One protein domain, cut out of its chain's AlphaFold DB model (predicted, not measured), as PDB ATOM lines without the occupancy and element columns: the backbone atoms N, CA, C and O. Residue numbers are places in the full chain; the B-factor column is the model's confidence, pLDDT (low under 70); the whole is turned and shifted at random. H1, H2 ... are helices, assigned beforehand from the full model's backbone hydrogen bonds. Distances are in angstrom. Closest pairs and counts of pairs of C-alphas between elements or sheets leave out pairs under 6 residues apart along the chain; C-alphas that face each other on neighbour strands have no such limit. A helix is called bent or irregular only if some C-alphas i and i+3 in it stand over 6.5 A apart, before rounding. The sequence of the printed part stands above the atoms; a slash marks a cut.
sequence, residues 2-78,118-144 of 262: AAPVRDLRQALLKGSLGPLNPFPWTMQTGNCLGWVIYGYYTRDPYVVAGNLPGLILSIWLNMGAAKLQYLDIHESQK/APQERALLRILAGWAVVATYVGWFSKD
ATOM      1  N   ALA A   2      47.155  31.254   7.310       54.91
ATOM      2  CA  ALA A   2      47.912  30.121   6.744       54.91
ATOM      3  C   ALA A   2      47.059  28.924   6.273       54.91
ATOM      4  O   ALA A   2      47.621  27.966   5.756       54.91
ATOM      5  N   ALA A   3      45.731  28.961   6.453       66.56
ATOM      6  CA  ALA A   3      44.841  27.860   6.073       66.56
ATOM      7  C   ALA A   3      44.985  27.466   4.586       66.56
ATOM      8  O   ALA A   3      45.463  26.364   4.346       66.56
ATOM      9  N   PRO A   4      44.787  28.366   3.596       77.25
ATOM     10  CA  PRO A   4      44.897  27.983   2.184       77.25
ATOM     11  C   PRO A   4      46.307  27.523   1.782       77.25
ATOM     12  O   PRO A   4      46.456  26.661   0.925       77.25
ATOM     13  N   VAL A   5      47.354  28.046   2.434       81.75
ATOM     14  CA  VAL A   5      48.743  27.612   2.201       81.75
ATOM     15  C   VAL A   5      48.970  26.198   2.710       81.75
ATOM     16  O   VAL A   5      49.586  25.381   2.029       81.75
ATOM     17  N   ARG A   6      48.482  25.902   3.917       82.06
ATOM     18  CA  ARG A   6      48.568  24.569   4.505       82.06
ATOM     19  C   ARG A   6      47.759  23.574   3.683       82.06
ATOM     20  O   ARG A   6      48.271  22.497   3.402       82.06
ATOM     21  N   ASP A   7      46.555  23.955   3.278       82.88
ATOM     22  CA  ASP A   7      45.633  23.091   2.549       82.88
ATOM     23  C   ASP A   7      46.183  22.775   1.149       82.88
ATOM     24  O   ASP A   7      46.262  21.605   0.777       82.88
ATOM     25  N   LEU A   8      46.706  23.773   0.421       83.88
ATOM     26  CA  LEU A   8      47.394  23.519  -0.847       83.88
ATOM     27  C   LEU A   8      48.671  22.696  -0.652       83.88
ATOM     28  O   LEU A   8      48.932  21.783  -1.426       83.88
ATOM     29  N   ARG A   9      49.476  22.971   0.381       84.25
ATOM     30  CA  ARG A   9      50.683  22.175   0.657       84.25
ATOM     31  C   ARG A   9      50.333  20.710   0.913       84.25
ATOM     32  O   ARG A   9      51.036  19.831   0.429       84.25
ATOM     33  N   GLN A  10      49.256  20.443   1.646       85.12
ATOM     34  CA  GLN A  10      48.760  19.087   1.864       85.12
ATOM     35  C   GLN A  10      48.260  18.449   0.566       85.12
ATOM     36  O   GLN A  10      48.582  17.292   0.317       85.12
ATOM     37  N   ALA A  11      47.533  19.186  -0.275       82.88
ATOM     38  CA  ALA A  11      47.086  18.703  -1.581       82.88
ATOM     39  C   ALA A  11      48.271  18.373  -2.509       82.88
ATOM     40  O   ALA A  11      48.302  17.313  -3.127       82.88
ATOM     41  N   LEU A  12      49.306  19.219  -2.524       85.88
ATOM     42  CA  LEU A  12      50.547  18.984  -3.268       85.88
ATOM     43  C   LEU A  12      51.287  17.732  -2.793       85.88
ATOM     44  O   LEU A  12      51.810  16.994  -3.621       85.88
ATOM     45  N   LEU A  13      51.320  17.480  -1.481       86.06
ATOM     46  CA  LEU A  13      51.907  16.257  -0.922       86.06
ATOM     47  C   LEU A  13      51.084  15.009  -1.258       86.06
ATOM     48  O   LEU A  13      51.656  13.942  -1.451       86.06
ATOM     49  N   LYS A  14      49.755  15.138  -1.329       84.69
ATOM     50  CA  LYS A  14      48.839  14.050  -1.703       84.69
ATOM     51  C   LYS A  14      48.798  13.789  -3.211       84.69
ATOM     52  O   LYS A  14      48.290  12.753  -3.613       84.69
ATOM     53  N   GLY A  15      49.289  14.718  -4.034       82.00
ATOM     54  CA  GLY A  15      49.244  14.623  -5.495       82.00
ATOM     55  C   GLY A  15      47.860  14.860  -6.109       82.00
ATOM     56  O   GLY A  15      47.740  14.819  -7.326       82.00
ATOM     57  N   SER A  16      46.835  15.161  -5.306       79.50
ATOM     58  CA  SER A  16      45.471  15.431  -5.776       79.50
ATOM     59  C   SER A  16      44.852  16.606  -5.021       79.50
ATOM     60  O   SER A  16      45.097  16.803  -3.826       79.50
ATOM     61  N   LEU A  17      44.034  17.391  -5.730       78.62
ATOM     62  CA  LEU A  17      43.290  18.524  -5.176       78.62
ATOM     63  C   LEU A  17      42.194  18.062  -4.191       78.62
ATOM     64  O   LEU A  17      41.870  18.777  -3.241       78.62
ATOM     65  N   GLY A  18      41.648  16.857  -4.386       77.94
ATOM     66  CA  GLY A  18      40.557  16.318  -3.572       77.94
ATOM     67  C   GLY A  18      39.317  17.236  -3.565       77.94
ATOM     68  O   GLY A  18      38.940  17.747  -4.616       77.94
ATOM     69  N   PRO A  19      38.673  17.481  -2.404       78.69
ATOM     70  CA  PRO A  19      37.458  18.304  -2.304       78.69
ATOM     71  C   PRO A  19      37.727  19.818  -2.318       78.69
ATOM     72  O   PRO A  19      36.814  20.619  -2.114       78.69
ATOM     73  N   LEU A  20      38.984  20.236  -2.464       81.50
ATOM     74  CA  LEU A  20      39.359  21.629  -2.301       81.50
ATOM     75  C   LEU A  20      38.940  22.453  -3.528       81.50
ATOM     76  O   LEU A  20      39.333  22.153  -4.651       81.50
ATOM     77  N   ASN A  21      38.167  23.520  -3.306       83.38
ATOM     78  CA  ASN A  21      37.736  24.427  -4.369       83.38
ATOM     79  C   ASN A  21      38.743  25.585  -4.533       83.38
ATOM     80  O   ASN A  21      38.878  26.402  -3.618       83.38
ATOM     81  N   PRO A  22      39.419  25.702  -5.686       83.94
ATOM     82  CA  PRO A  22      40.435  26.725  -5.919       83.94
ATOM     83  C   PRO A  22      39.866  28.058  -6.431       83.94
ATOM     84  O   PRO A  22      40.585  29.054  -6.501       83.94
ATOM     85  N   PHE A  23      38.569  28.121  -6.751       84.25
ATOM     86  CA  PHE A  23      37.913  29.323  -7.274       84.25
ATOM     87  C   PHE A  23      38.099  30.587  -6.404       84.25
ATOM     88  O   PHE A  23      38.367  31.657  -6.961       84.25
ATOM     89  N   PRO A  24      38.048  30.521  -5.056       85.94
ATOM     90  CA  PRO A  24      38.331  31.684  -4.213       85.94
ATOM     91  C   PRO A  24      39.737  32.264  -4.419       85.94
ATOM     92  O   PRO A  24      39.931  33.471  -4.276       85.94
ATOM     93  N   TRP A  25      40.724  31.438  -4.785       87.44
ATOM     94  CA  TRP A  25      42.094  31.887  -5.049       87.44
ATOM     95  C   TRP A  25      42.181  32.683  -6.347       87.44
ATOM     96  O   TRP A  25      42.872  33.699  -6.410       87.44
ATOM     97  N   THR A  26      41.437  32.263  -7.367       87.88
ATOM     98  CA  THR A  26      41.303  32.977  -8.638       87.88
ATOM     99  C   THR A  26      40.653  34.349  -8.439       87.88
ATOM    100  O   THR A  26      41.153  35.363  -8.932       87.88
ATOM    101  N   MET A  27      39.594  34.412  -7.629       86.94
ATOM    102  CA  MET A  27      38.939  35.673  -7.266       86.94
ATOM    103  C   MET A  27      39.856  36.591  -6.443       86.94
ATOM    104  O   MET A  27      39.909  37.797  -6.689       86.94
ATOM    105  N   GLN A  28      40.642  36.026  -5.520       89.56
ATOM    106  CA  GLN A  28      41.639  36.773  -4.749       89.56
ATOM    107  C   GLN A  28      42.681  37.440  -5.661       89.56
ATOM    108  O   GLN A  28      43.047  38.590  -5.414       89.56
ATOM    109  N   THR A  29      43.128  36.763  -6.727       91.25
ATOM    110  CA  THR A  29      44.034  37.355  -7.725       91.25
ATOM    111  C   THR A  29      43.405  38.568  -8.396       91.25
ATOM    112  O   THR A  29      44.051  39.609  -8.482       91.25
ATOM    113  N   GLY A  30      42.138  38.474  -8.811       91.00
ATOM    114  CA  GLY A  30      41.413  39.595  -9.413       91.00
ATOM    115  C   GLY A  30      41.295  40.802  -8.482       91.00
ATOM    116  O   GLY A  30      41.531  41.928  -8.915       91.00
ATOM    117  N   ASN A  31      40.993  40.571  -7.204       91.69
ATOM    118  CA  ASN A  31      40.922  41.631  -6.202       91.69
ATOM    119  C   ASN A  31      42.294  42.292  -5.969       91.69
ATOM    120  O   ASN A  31      42.422  43.508  -6.091       91.69
ATOM    121  N   CYS A  32      43.338  41.505  -5.685       93.50
ATOM    122  CA  CYS A  32      44.674  42.052  -5.430       93.50
ATOM    123  C   CYS A  32      45.247  42.778  -6.654       93.50
ATOM    124  O   CYS A  32      45.856  43.834  -6.498       93.50
ATOM    125  N   LEU A  33      45.028  42.253  -7.864       94.31
ATOM    126  CA  LEU A  33      45.457  42.900  -9.100       94.31
ATOM    127  C   LEU A  33      44.761  44.252  -9.288       94.31
ATOM    128  O   LEU A  33      45.427  45.244  -9.573       94.31
ATOM    129  N   GLY A  34      43.449  44.314  -9.050       94.19
ATOM    130  CA  GLY A  34      42.689  45.558  -9.130       94.19
ATOM    131  C   GLY A  34      43.181  46.638  -8.177       94.19
ATOM    132  O   GLY A  34      43.363  47.780  -8.591       94.19
ATOM    133  N   TRP A  35      43.473  46.283  -6.924       95.31
ATOM    134  CA  TRP A  35      44.022  47.230  -5.949       95.31
ATOM    135  C   TRP A  35      45.445  47.678  -6.274       95.31
ATOM    136  O   TRP A  35      45.783  48.836  -6.037       95.31
ATOM    137  N   VAL A  36      46.276  46.802  -6.845       95.75
ATOM    138  CA  VAL A  36      47.615  47.180  -7.321       95.75
ATOM    139  C   VAL A  36      47.516  48.169  -8.486       95.75
ATOM    140  O   VAL A  36      48.201  49.189  -8.471       95.75
ATOM    141  N   ILE A  37      46.631  47.918  -9.459       94.31
ATOM    142  CA  ILE A  37      46.380  48.841 -10.576       94.31
ATOM    143  C   ILE A  37      45.807  50.167 -10.052       94.31
ATOM    144  O   ILE A  37      46.253  51.235 -10.465       94.31
ATOM    145  N   TYR A  38      44.874  50.118  -9.098       95.06
ATOM    146  CA  TYR A  38      44.309  51.310  -8.465       95.06
ATOM    147  C   TYR A  38      45.390  52.151  -7.778       95.06
ATOM    148  O   TYR A  38      45.520  53.336  -8.076       95.06
ATOM    149  N   GLY A  39      46.211  51.528  -6.926       93.94
ATOM    150  CA  GLY A  39      47.324  52.180  -6.231       93.94
ATOM    151  C   GLY A  39      48.361  52.777  -7.186       93.94
ATOM    152  O   GLY A  39      48.912  53.843  -6.915       93.94
ATOM    153  N   TYR A  40      48.590  52.147  -8.341       94.25
ATOM    154  CA  TYR A  40      49.440  52.709  -9.390       94.25
ATOM    155  C   TYR A  40      48.874  54.030  -9.939       94.25
ATOM    156  O   TYR A  40      49.597  55.027 -10.000       94.25
ATOM    157  N   TYR A  41      47.583  54.075 -10.283       93.00
ATOM    158  CA  TYR A  41      46.954  55.279 -10.844       93.00
ATOM    159  C   TYR A  41      46.719  56.390  -9.817       93.00
ATOM    160  O   TYR A  41      46.844  57.564 -10.160       93.00
ATOM    161  N   THR A  42      46.448  56.057  -8.555       92.69
ATOM    162  CA  THR A  42      46.343  57.048  -7.469       92.69
ATOM    163  C   THR A  42      47.697  57.503  -6.927       92.69
ATOM    164  O   THR A  42      47.745  58.388  -6.070       92.69
ATOM    165  N   ARG A  43      48.801  56.937  -7.442       93.00
ATOM    166  CA  ARG A  43      50.174  57.132  -6.947       93.00
ATOM    167  C   ARG A  43      50.287  56.861  -5.448       93.00
ATOM    168  O   ARG A  43      50.985  57.576  -4.728       93.00
ATOM    169  N   ASP A  44      49.596  55.823  -4.994       93.75
ATOM    170  CA  ASP A  44      49.548  55.426  -3.599       93.75
ATOM    171  C   ASP A  44      50.380  54.153  -3.348       93.75
ATOM    172  O   ASP A  44      49.903  53.027  -3.553       93.75
ATOM    173  N   PRO A  45      51.642  54.291  -2.896       93.19
ATOM    174  CA  PRO A  45      52.519  53.145  -2.688       93.19
ATOM    175  C   PRO A  45      52.052  52.245  -1.539       93.19
ATOM    176  O   PRO A  45      52.408  51.068  -1.519       93.19
ATOM    177  N   TYR A  46      51.252  52.753  -0.597       94.81
ATOM    178  CA  TYR A  46      50.778  51.964   0.540       94.81
ATOM    179  C   TYR A  46      49.687  50.983   0.120       94.81
ATOM    180  O   TYR A  46      49.680  49.842   0.579       94.81
ATOM    181  N   VAL A  47      48.815  51.386  -0.808       94.38
ATOM    182  CA  VAL A  47      47.812  50.489  -1.402       94.38
ATOM    183  C   VAL A  47      48.496  49.368  -2.184       94.38
ATOM    184  O   VAL A  47      48.134  48.199  -2.026       94.38
ATOM    185  N   VAL A  48      49.528  49.699  -2.966       94.12
ATOM    186  CA  VAL A  48      50.325  48.705  -3.703       94.12
ATOM    187  C   VAL A  48      51.026  47.755  -2.729       94.12
ATOM    188  O   VAL A  48      50.844  46.540  -2.815       94.12
ATOM    189  N   ALA A  49      51.766  48.288  -1.755       93.62
ATOM    190  CA  ALA A  49      52.499  47.490  -0.773       93.62
ATOM    191  C   ALA A  49      51.578  46.587   0.064       93.62
ATOM    192  O   ALA A  49      51.930  45.440   0.332       93.62
ATOM    193  N   GLY A  50      50.384  47.066   0.429       91.56
ATOM    194  CA  GLY A  50      49.399  46.295   1.189       91.56
ATOM    195  C   GLY A  50      48.798  45.115   0.417       91.56
ATOM    196  O   GLY A  50      48.412  44.123   1.032       91.56
ATOM    197  N   ASN A  51      48.749  45.182  -0.918       94.38
ATOM    198  CA  ASN A  51      48.120  44.159  -1.763       94.38
ATOM    199  C   ASN A  51      49.120  43.234  -2.477       94.38
ATOM    200  O   ASN A  51      48.757  42.115  -2.849       94.38
ATOM    201  N   LEU A  52      50.382  43.647  -2.628       92.44
ATOM    202  CA  LEU A  52      51.427  42.868  -3.301       92.44
ATOM    203  C   LEU A  52      51.671  41.474  -2.691       92.44
ATOM    204  O   LEU A  52      51.682  40.504  -3.453       92.44
ATOM    205  N   PRO A  53      51.817  41.306  -1.360       92.69
ATOM    206  CA  PRO A  53      51.995  39.977  -0.773       92.69
ATOM    207  C   PRO A  53      50.818  39.041  -1.068       92.69
ATOM    208  O   PRO A  53      51.018  37.858  -1.343       92.69
ATOM    209  N   GLY A  54      49.592  39.579  -1.063       89.88
ATOM    210  CA  GLY A  54      48.381  38.840  -1.416       89.88
ATOM    211  C   GLY A  54      48.359  38.426  -2.887       89.88
ATOM    212  O   GLY A  54      48.010  37.287  -3.192       89.88
ATOM    213  N   LEU A  55      48.803  39.307  -3.789       92.12
ATOM    214  CA  LEU A  55      48.918  39.002  -5.214       92.12
ATOM    215  C   LEU A  55      49.915  37.862  -5.459       92.12
ATOM    216  O   LEU A  55      49.552  36.870  -6.091       92.12
ATOM    217  N   ILE A  56      51.125  37.960  -4.901       92.94
ATOM    218  CA  ILE A  56      52.171  36.929  -5.021       92.94
ATOM    219  C   ILE A  56      51.657  35.586  -4.498       92.94
ATOM    220  O   ILE A  56      51.770  34.564  -5.176       92.94
ATOM    221  N   LEU A  57      51.041  35.594  -3.315       90.56
ATOM    222  CA  LEU A  57      50.476  34.389  -2.725       90.56
ATOM    223  C   LEU A  57      49.359  33.798  -3.591       90.56
ATOM    224  O   LEU A  57      49.307  32.585  -3.775       90.56
ATOM    225  N   SER A  58      48.480  34.637  -4.140       91.06
ATOM    226  CA  SER A  58      47.386  34.183  -4.999       91.06
ATOM    227  C   SER A  58      47.898  33.537  -6.287       91.06
ATOM    228  O   SER A  58      47.375  32.504  -6.695       91.06
ATOM    229  N   ILE A  59      48.965  34.071  -6.888       90.38
ATOM    230  CA  ILE A  59      49.599  33.480  -8.072       90.38
ATOM    231  C   ILE A  59      50.157  32.101  -7.719       90.38
ATOM    232  O   ILE A  59      49.865  31.128  -8.412       90.38
ATOM    233  N   TRP A  60      50.879  31.990  -6.601       90.81
ATOM    234  CA  TRP A  60      51.407  30.710  -6.132       90.81
ATOM    235  C   TRP A  60      50.300  29.675  -5.871       90.81
ATOM    236  O   TRP A  60      50.428  28.519  -6.276       90.81
ATOM    237  N   LEU A  61      49.188  30.095  -5.256       89.31
ATOM    238  CA  LEU A  61      48.030  29.234  -5.002       89.31
ATOM    239  C   LEU A  61      47.402  28.724  -6.307       89.31
ATOM    240  O   LEU A  61      47.204  27.520  -6.456       89.31
ATOM    241  N   ASN A  62      47.142  29.616  -7.268       90.50
ATOM    242  CA  ASN A  62      46.571  29.238  -8.565       90.50
ATOM    243  C   ASN A  62      47.513  28.315  -9.354       90.50
ATOM    244  O   ASN A  62      47.047  27.350  -9.949       90.50
ATOM    245  N   MET A  63      48.831  28.545  -9.319       87.81
ATOM    246  CA  MET A  63      49.810  27.660  -9.967       87.81
ATOM    247  C   MET A  63      49.822  26.254  -9.358       87.81
ATOM    248  O   MET A  63      49.872  25.262 -10.085       87.81
ATOM    249  N   GLY A  64      49.781  26.142  -8.027       87.00
ATOM    250  CA  GLY A  64      49.729  24.833  -7.373       87.00
ATOM    251  C   GLY A  64      48.423  24.096  -7.663       87.00
ATOM    252  O   GLY A  64      48.439  22.891  -7.902       87.00
ATOM    253  N   ALA A  65      47.309  24.825  -7.710       87.69
ATOM    254  CA  ALA A  65      46.019  24.279  -8.101       87.69
ATOM    255  C   ALA A  65      46.033  23.775  -9.549       87.69
ATOM    256  O   ALA A  65      45.539  22.681  -9.820       87.69
ATOM    257  N   ALA A  66      46.582  24.572 -10.473       86.62
ATOM    258  CA  ALA A  66      46.704  24.258 -11.896       86.62
ATOM    259  C   ALA A  66      47.487  22.966 -12.099       86.62
ATOM    260  O   ALA A  66      47.003  22.030 -12.731       86.62
ATOM    261  N   LYS A  67      48.647  22.869 -11.440       87.44
ATOM    262  CA  LYS A  67      49.480  21.668 -11.450       87.44
ATOM    263  C   LYS A  67      48.703  20.424 -11.017       87.44
ATOM    264  O   LYS A  67      48.813  19.392 -11.665       87.44
ATOM    265  N   LEU A  68      47.938  20.510  -9.929       85.81
ATOM    266  CA  LEU A  68      47.180  19.369  -9.410       85.81
ATOM    267  C   LEU A  68      46.025  18.961 -10.332       85.81
ATOM    268  O   LEU A  68      45.815  17.772 -10.533       85.81
ATOM    269  N   GLN A  69      45.311  19.922 -10.921       84.44
ATOM    270  CA  GLN A  69      44.239  19.615 -11.874       84.44
ATOM    271  C   GLN A  69      44.780  19.020 -13.175       84.44
ATOM    272  O   GLN A  69      44.180  18.100 -13.719       84.44
ATOM    273  N   TYR A  70      45.931  19.494 -13.648       83.62
ATOM    274  CA  TYR A  70      46.589  18.918 -14.816       83.62
ATOM    275  C   TYR A  70      46.974  17.447 -14.590       83.62
ATOM    276  O   TYR A  70      46.750  16.608 -15.461       83.62
ATOM    277  N   LEU A  71      47.513  17.122 -13.407       83.88
ATOM    278  CA  LEU A  71      47.853  15.741 -13.044       83.88
ATOM    279  C   LEU A  71      46.618  14.827 -13.052       83.88
ATOM    280  O   LEU A  71      46.669  13.757 -13.652       83.88
ATOM    281  N   ASP A  72      45.511  15.279 -12.463       83.00
ATOM    282  CA  ASP A  72      44.250  14.529 -12.374       83.00
ATOM    283  C   ASP A  72      43.627  14.239 -13.754       83.00
ATOM    284  O   ASP A  72      43.214  13.116 -14.058       83.00
ATOM    285  N   ILE A  73      43.635  15.237 -14.642       79.75
ATOM    286  CA  ILE A  73      43.150  15.107 -16.023       79.75
ATOM    287  C   ILE A  73      43.995  14.095 -16.798       79.75
ATOM    288  O   ILE A  73      43.455  13.237 -17.498       79.75
ATOM    289  N   HIS A  74      45.316  14.171 -16.662       81.44
ATOM    290  CA  HIS A  74      46.231  13.288 -17.374       81.44
ATOM    291  C   HIS A  74      46.146  11.834 -16.874       81.44
ATOM    292  O   HIS A  74      46.218  10.896 -17.673       81.44
ATOM    293  N   GLU A  75      45.943  11.618 -15.571       82.50
ATOM    294  CA  GLU A  75      45.645  10.289 -15.020       82.50
ATOM    295  C   GLU A  75      44.307   9.743 -15.541       82.50
ATOM    296  O   GLU A  75      44.242   8.592 -15.980       82.50
ATOM    297  N   SER A  76      43.272  10.584 -15.598       78.44
ATOM    298  CA  SER A  76      41.950  10.220 -16.126       78.44
ATOM    299  C   SER A  76      42.001   9.831 -17.608       78.44
ATOM    300  O   SER A  76      41.430   8.819 -18.012       78.44
ATOM    301  N   GLN A  77      42.737  10.584 -18.431       78.62
ATOM    302  CA  GLN A  77      42.927  10.271 -19.851       78.62
ATOM    303  C   GLN A  77      43.658   8.941 -20.054       78.62
ATOM    304  O   GLN A  77      43.221   8.114 -20.859       78.62
ATOM    305  N   LYS A  78      44.726   8.687 -19.286       79.56
ATOM    306  CA  LYS A  78      45.439   7.402 -19.316       79.56
ATOM    307  C   LYS A  78      44.531   6.235 -18.941       79.56
ATOM    308  O   LYS A  78      44.587   5.201 -19.608       79.56
ATOM    309  N   ALA A 118      42.465  23.688 -17.416       75.31
ATOM    310  CA  ALA A 118      41.644  23.337 -16.277       75.31
ATOM    311  C   ALA A 118      40.563  24.416 -16.028       75.31
ATOM    312  O   ALA A 118      40.782  25.599 -16.320       75.31
ATOM    313  N   PRO A 119      39.374  24.078 -15.488       78.38
ATOM    314  CA  PRO A 119      38.270  25.037 -15.344       78.38
ATOM    315  C   PRO A 119      38.643  26.316 -14.575       78.38
ATOM    316  O   PRO A 119      38.205  27.412 -14.931       78.38
ATOM    317  N   GLN A 120      39.501  26.189 -13.560       81.75
ATOM    318  CA  GLN A 120      40.024  27.324 -12.795       81.75
ATOM    319  C   GLN A 120      40.972  28.210 -13.617       81.75
ATOM    320  O   GLN A 120      40.942  29.428 -13.483       81.75
ATOM    321  N   GLU A 121      41.792  27.622 -14.493       83.56
ATOM    322  CA  GLU A 121      42.741  28.359 -15.328       83.56
ATOM    323  C   GLU A 121      41.970  29.203 -16.332       83.56
ATOM    324  O   GLU A 121      42.285  30.373 -16.526       83.56
ATOM    325  N   ARG A 122      40.876  28.666 -16.887       86.06
ATOM    326  CA  ARG A 122      39.954  29.438 -17.731       86.06
ATOM    327  C   ARG A 122      39.378  30.635 -16.976       86.06
ATOM    328  O   ARG A 122      39.303  31.725 -17.537       86.06
ATOM    329  N   ALA A 123      38.975  30.455 -15.717       88.00
ATOM    330  CA  ALA A 123      38.480  31.553 -14.888       88.00
ATOM    331  C   ALA A 123      39.574  32.598 -14.609       88.00
ATOM    332  O   ALA A 123      39.329  33.795 -14.758       88.00
ATOM    333  N   LEU A 124      40.793  32.158 -14.286       89.88
ATOM    334  CA  LEU A 124      41.934  33.035 -14.037       89.88
ATOM    335  C   LEU A 124      42.302  33.837 -15.283       89.88
ATOM    336  O   LEU A 124      42.433  35.056 -15.208       89.88
ATOM    337  N   LEU A 125      42.402  33.178 -16.436       90.94
ATOM    338  CA  LEU A 125      42.689  33.823 -17.713       90.94
ATOM    339  C   LEU A 125      41.625  34.862 -18.069       90.94
ATOM    340  O   LEU A 125      41.976  35.952 -18.507       90.94
ATOM    341  N   ARG A 126      40.338  34.583 -17.818       91.25
ATOM    342  CA  ARG A 126      39.257  35.566 -18.010       91.25
ATOM    343  C   ARG A 126      39.416  36.782 -17.098       91.25
ATOM    344  O   ARG A 126      39.231  37.903 -17.563       91.25
ATOM    345  N   ILE A 127      39.783  36.582 -15.831       90.94
ATOM    346  CA  ILE A 127      40.038  37.683 -14.889       90.94
ATOM    347  C   ILE A 127      41.234  38.524 -15.343       90.94
ATOM    348  O   ILE A 127      41.142  39.751 -15.378       90.94
ATOM    349  N   LEU A 128      42.344  37.883 -15.715       92.81
ATOM    350  CA  LEU A 128      43.545  38.574 -16.190       92.81
ATOM    351  C   LEU A 128      43.278  39.333 -17.493       92.81
ATOM    352  O   LEU A 128      43.672  40.491 -17.611       92.81
ATOM    353  N   ALA A 129      42.562  38.722 -18.438       94.12
ATOM    354  CA  ALA A 129      42.151  39.369 -19.680       94.12
ATOM    355  C   ALA A 129      41.239  40.574 -19.415       94.12
ATOM    356  O   ALA A 129      41.449  41.635 -19.999       94.12
ATOM    357  N   GLY A 130      40.277  40.452 -18.495       93.31
ATOM    358  CA  GLY A 130      39.427  41.566 -18.077       93.31
ATOM    359  C   GLY A 130      40.240  42.740 -17.526       93.31
ATOM    360  O   GLY A 130      40.047  43.879 -17.950       93.31
ATOM    361  N   TRP A 131      41.207  42.468 -16.647       93.44
ATOM    362  CA  TRP A 131      42.102  43.501 -16.120       93.44
ATOM    363  C   TRP A 131      43.018  44.109 -17.180       93.44
ATOM    364  O   TRP A 131      43.234  45.319 -17.158       93.44
ATOM    365  N   ALA A 132      43.515  43.310 -18.125       94.00
ATOM    366  CA  ALA A 132      44.301  43.808 -19.247       94.00
ATOM    367  C   ALA A 132      43.479  44.770 -20.118       94.00
ATOM    368  O   ALA A 132      43.942  45.868 -20.410       94.00
ATOM    369  N   VAL A 133      42.233  44.413 -20.449       94.56
ATOM    370  CA  VAL A 133      41.316  45.285 -21.201       94.56
ATOM    371  C   VAL A 133      41.063  46.595 -20.457       94.56
ATOM    372  O   VAL A 133      41.158  47.659 -21.063       94.56
ATOM    373  N   VAL A 134      40.793  46.542 -19.150       93.62
ATOM    374  CA  VAL A 134      40.582  47.748 -18.330       93.62
ATOM    375  C   VAL A 134      41.836  48.625 -18.312       93.62
ATOM    376  O   VAL A 134      41.736  49.827 -18.547       93.62
ATOM    377  N   ALA A 135      43.017  48.042 -18.092       92.50
ATOM    378  CA  ALA A 135      44.280  48.776 -18.064       92.50
ATOM    379  C   ALA A 135      44.608  49.417 -19.423       92.50
ATOM    380  O   ALA A 135      45.006  50.581 -19.476       92.50
ATOM    381  N   THR A 136      44.392  48.700 -20.530       92.94
ATOM    382  CA  THR A 136      44.562  49.240 -21.885       92.94
ATOM    383  C   THR A 136      43.544  50.341 -22.178       92.94
ATOM    384  O   THR A 136      43.921  51.402 -22.669       92.94
ATOM    385  N   TYR A 137      42.268  50.151 -21.842       93.44
ATOM    386  CA  TYR A 137      41.242  51.170 -22.056       93.44
ATOM    387  C   TYR A 137      41.581  52.464 -21.310       93.44
ATOM    388  O   TYR A 137      41.659  53.538 -21.904       93.44
ATOM    389  N   VAL A 138      41.867  52.353 -20.016       93.75
ATOM    390  CA  VAL A 138      42.185  53.495 -19.161       93.75
ATOM    391  C   VAL A 138      43.484  54.178 -19.596       93.75
ATOM    392  O   VAL A 138      43.540  55.405 -19.682       93.75
ATOM    393  N   GLY A 139      44.514  53.399 -19.937       89.44
ATOM    394  CA  GLY A 139      45.808  53.915 -20.379       89.44
ATOM    395  C   GLY A 139      45.758  54.693 -21.696       89.44
ATOM    396  O   GLY A 139      46.594  55.572 -21.895       89.44
ATOM    397  N   TRP A 140      44.794  54.416 -22.577       91.62
ATOM    398  CA  TRP A 140      44.669  55.093 -23.872       91.62
ATOM    399  C   TRP A 140      43.567  56.152 -23.903       91.62
ATOM    400  O   TRP A 140      43.794  57.226 -24.457       91.62
ATOM    401  N   PHE A 141      42.408  55.878 -23.304       89.50
ATOM    402  CA  PHE A 141      41.183  56.657 -23.511       89.50
ATOM    403  C   PHE A 141      40.699  57.424 -22.276       89.50
ATOM    404  O   PHE A 141      39.907  58.349 -22.419       89.50
ATOM    405  N   SER A 142      41.150  57.077 -21.069       88.81
ATOM    406  CA  SER A 142      40.648  57.686 -19.824       88.81
ATOM    407  C   SER A 142      41.773  57.961 -18.831       88.81
ATOM    408  O   SER A 142      41.663  57.631 -17.656       88.81
ATOM    409  N   LYS A 143      42.875  58.554 -19.306       84.88
ATOM    410  CA  LYS A 143      44.062  58.822 -18.477       84.88
ATOM    411  C   LYS A 143      43.754  59.714 -17.272       84.88
ATOM    412  O   LYS A 143      44.262  59.440 -16.189       84.88
ATOM    413  N   ASP A 144      42.921  60.736 -17.463       88.31
ATOM    414  CA  ASP A 144      42.598  61.715 -16.417       88.31
ATOM    415  C   ASP A 144      41.660  61.129 -15.345       88.31
ATOM    416  O   ASP A 144      41.833  61.397 -14.158       88.31
TER     417      ASP A 144
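What this domain is: This is residues 2 to 78 and 118 to 144 of the 262 residues of the protein "Predicted protein" of Phaeodactylum tricornutum (strain CCAP 1055/1) (UniProt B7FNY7). A long helix, H3, slants through a flat, loose array: it makes a helical hairpin with H2, H4 lies beside H2, and short H1 packs on H3 residues 61 to 68. The 104 printed residues have four named helices, H1 to H4 in order; the class is all helix. The radius of gyration of the C-alphas is 16.1 A, the spans 53 by 29 by 14 A.

Where its parts are: H3, residues 45 to 78, 49.2 A long, begins at C-alpha (52.519, 53.145, -2.688); it is irregular, C-alphas 50 and 53 being 7.1 A apart, with a 31 degrees kink near residue 52. H2 is residues 23 to 41, H1 3 to 14, and H4 119 to 141, ending at C-alpha (41.183, 56.657, -23.511).

How they stand to each other: H2, H3 and H4 form an up-and-down bundle, each running against the one before. Closest C-alphas are Val 36 and Val 48 for H2 and H3, 4.8 A, and Thr 26 and Leu 124 for H2 and H4, 5.4 A. H3 only just touches H4, with 3 pairs within 8 A. H1 is apart from H2 and H4. O i to N i+4 pairs are within hydrogen-bond range throughout H1, H2 and H4, and in 28 of 30 in H3.

The domain as a whole: Residues 79 to 117 are cut out, leaving 16.7 A between C-alphas 78 and 118. Residues 2 to 3 are under 70 in pLDDT.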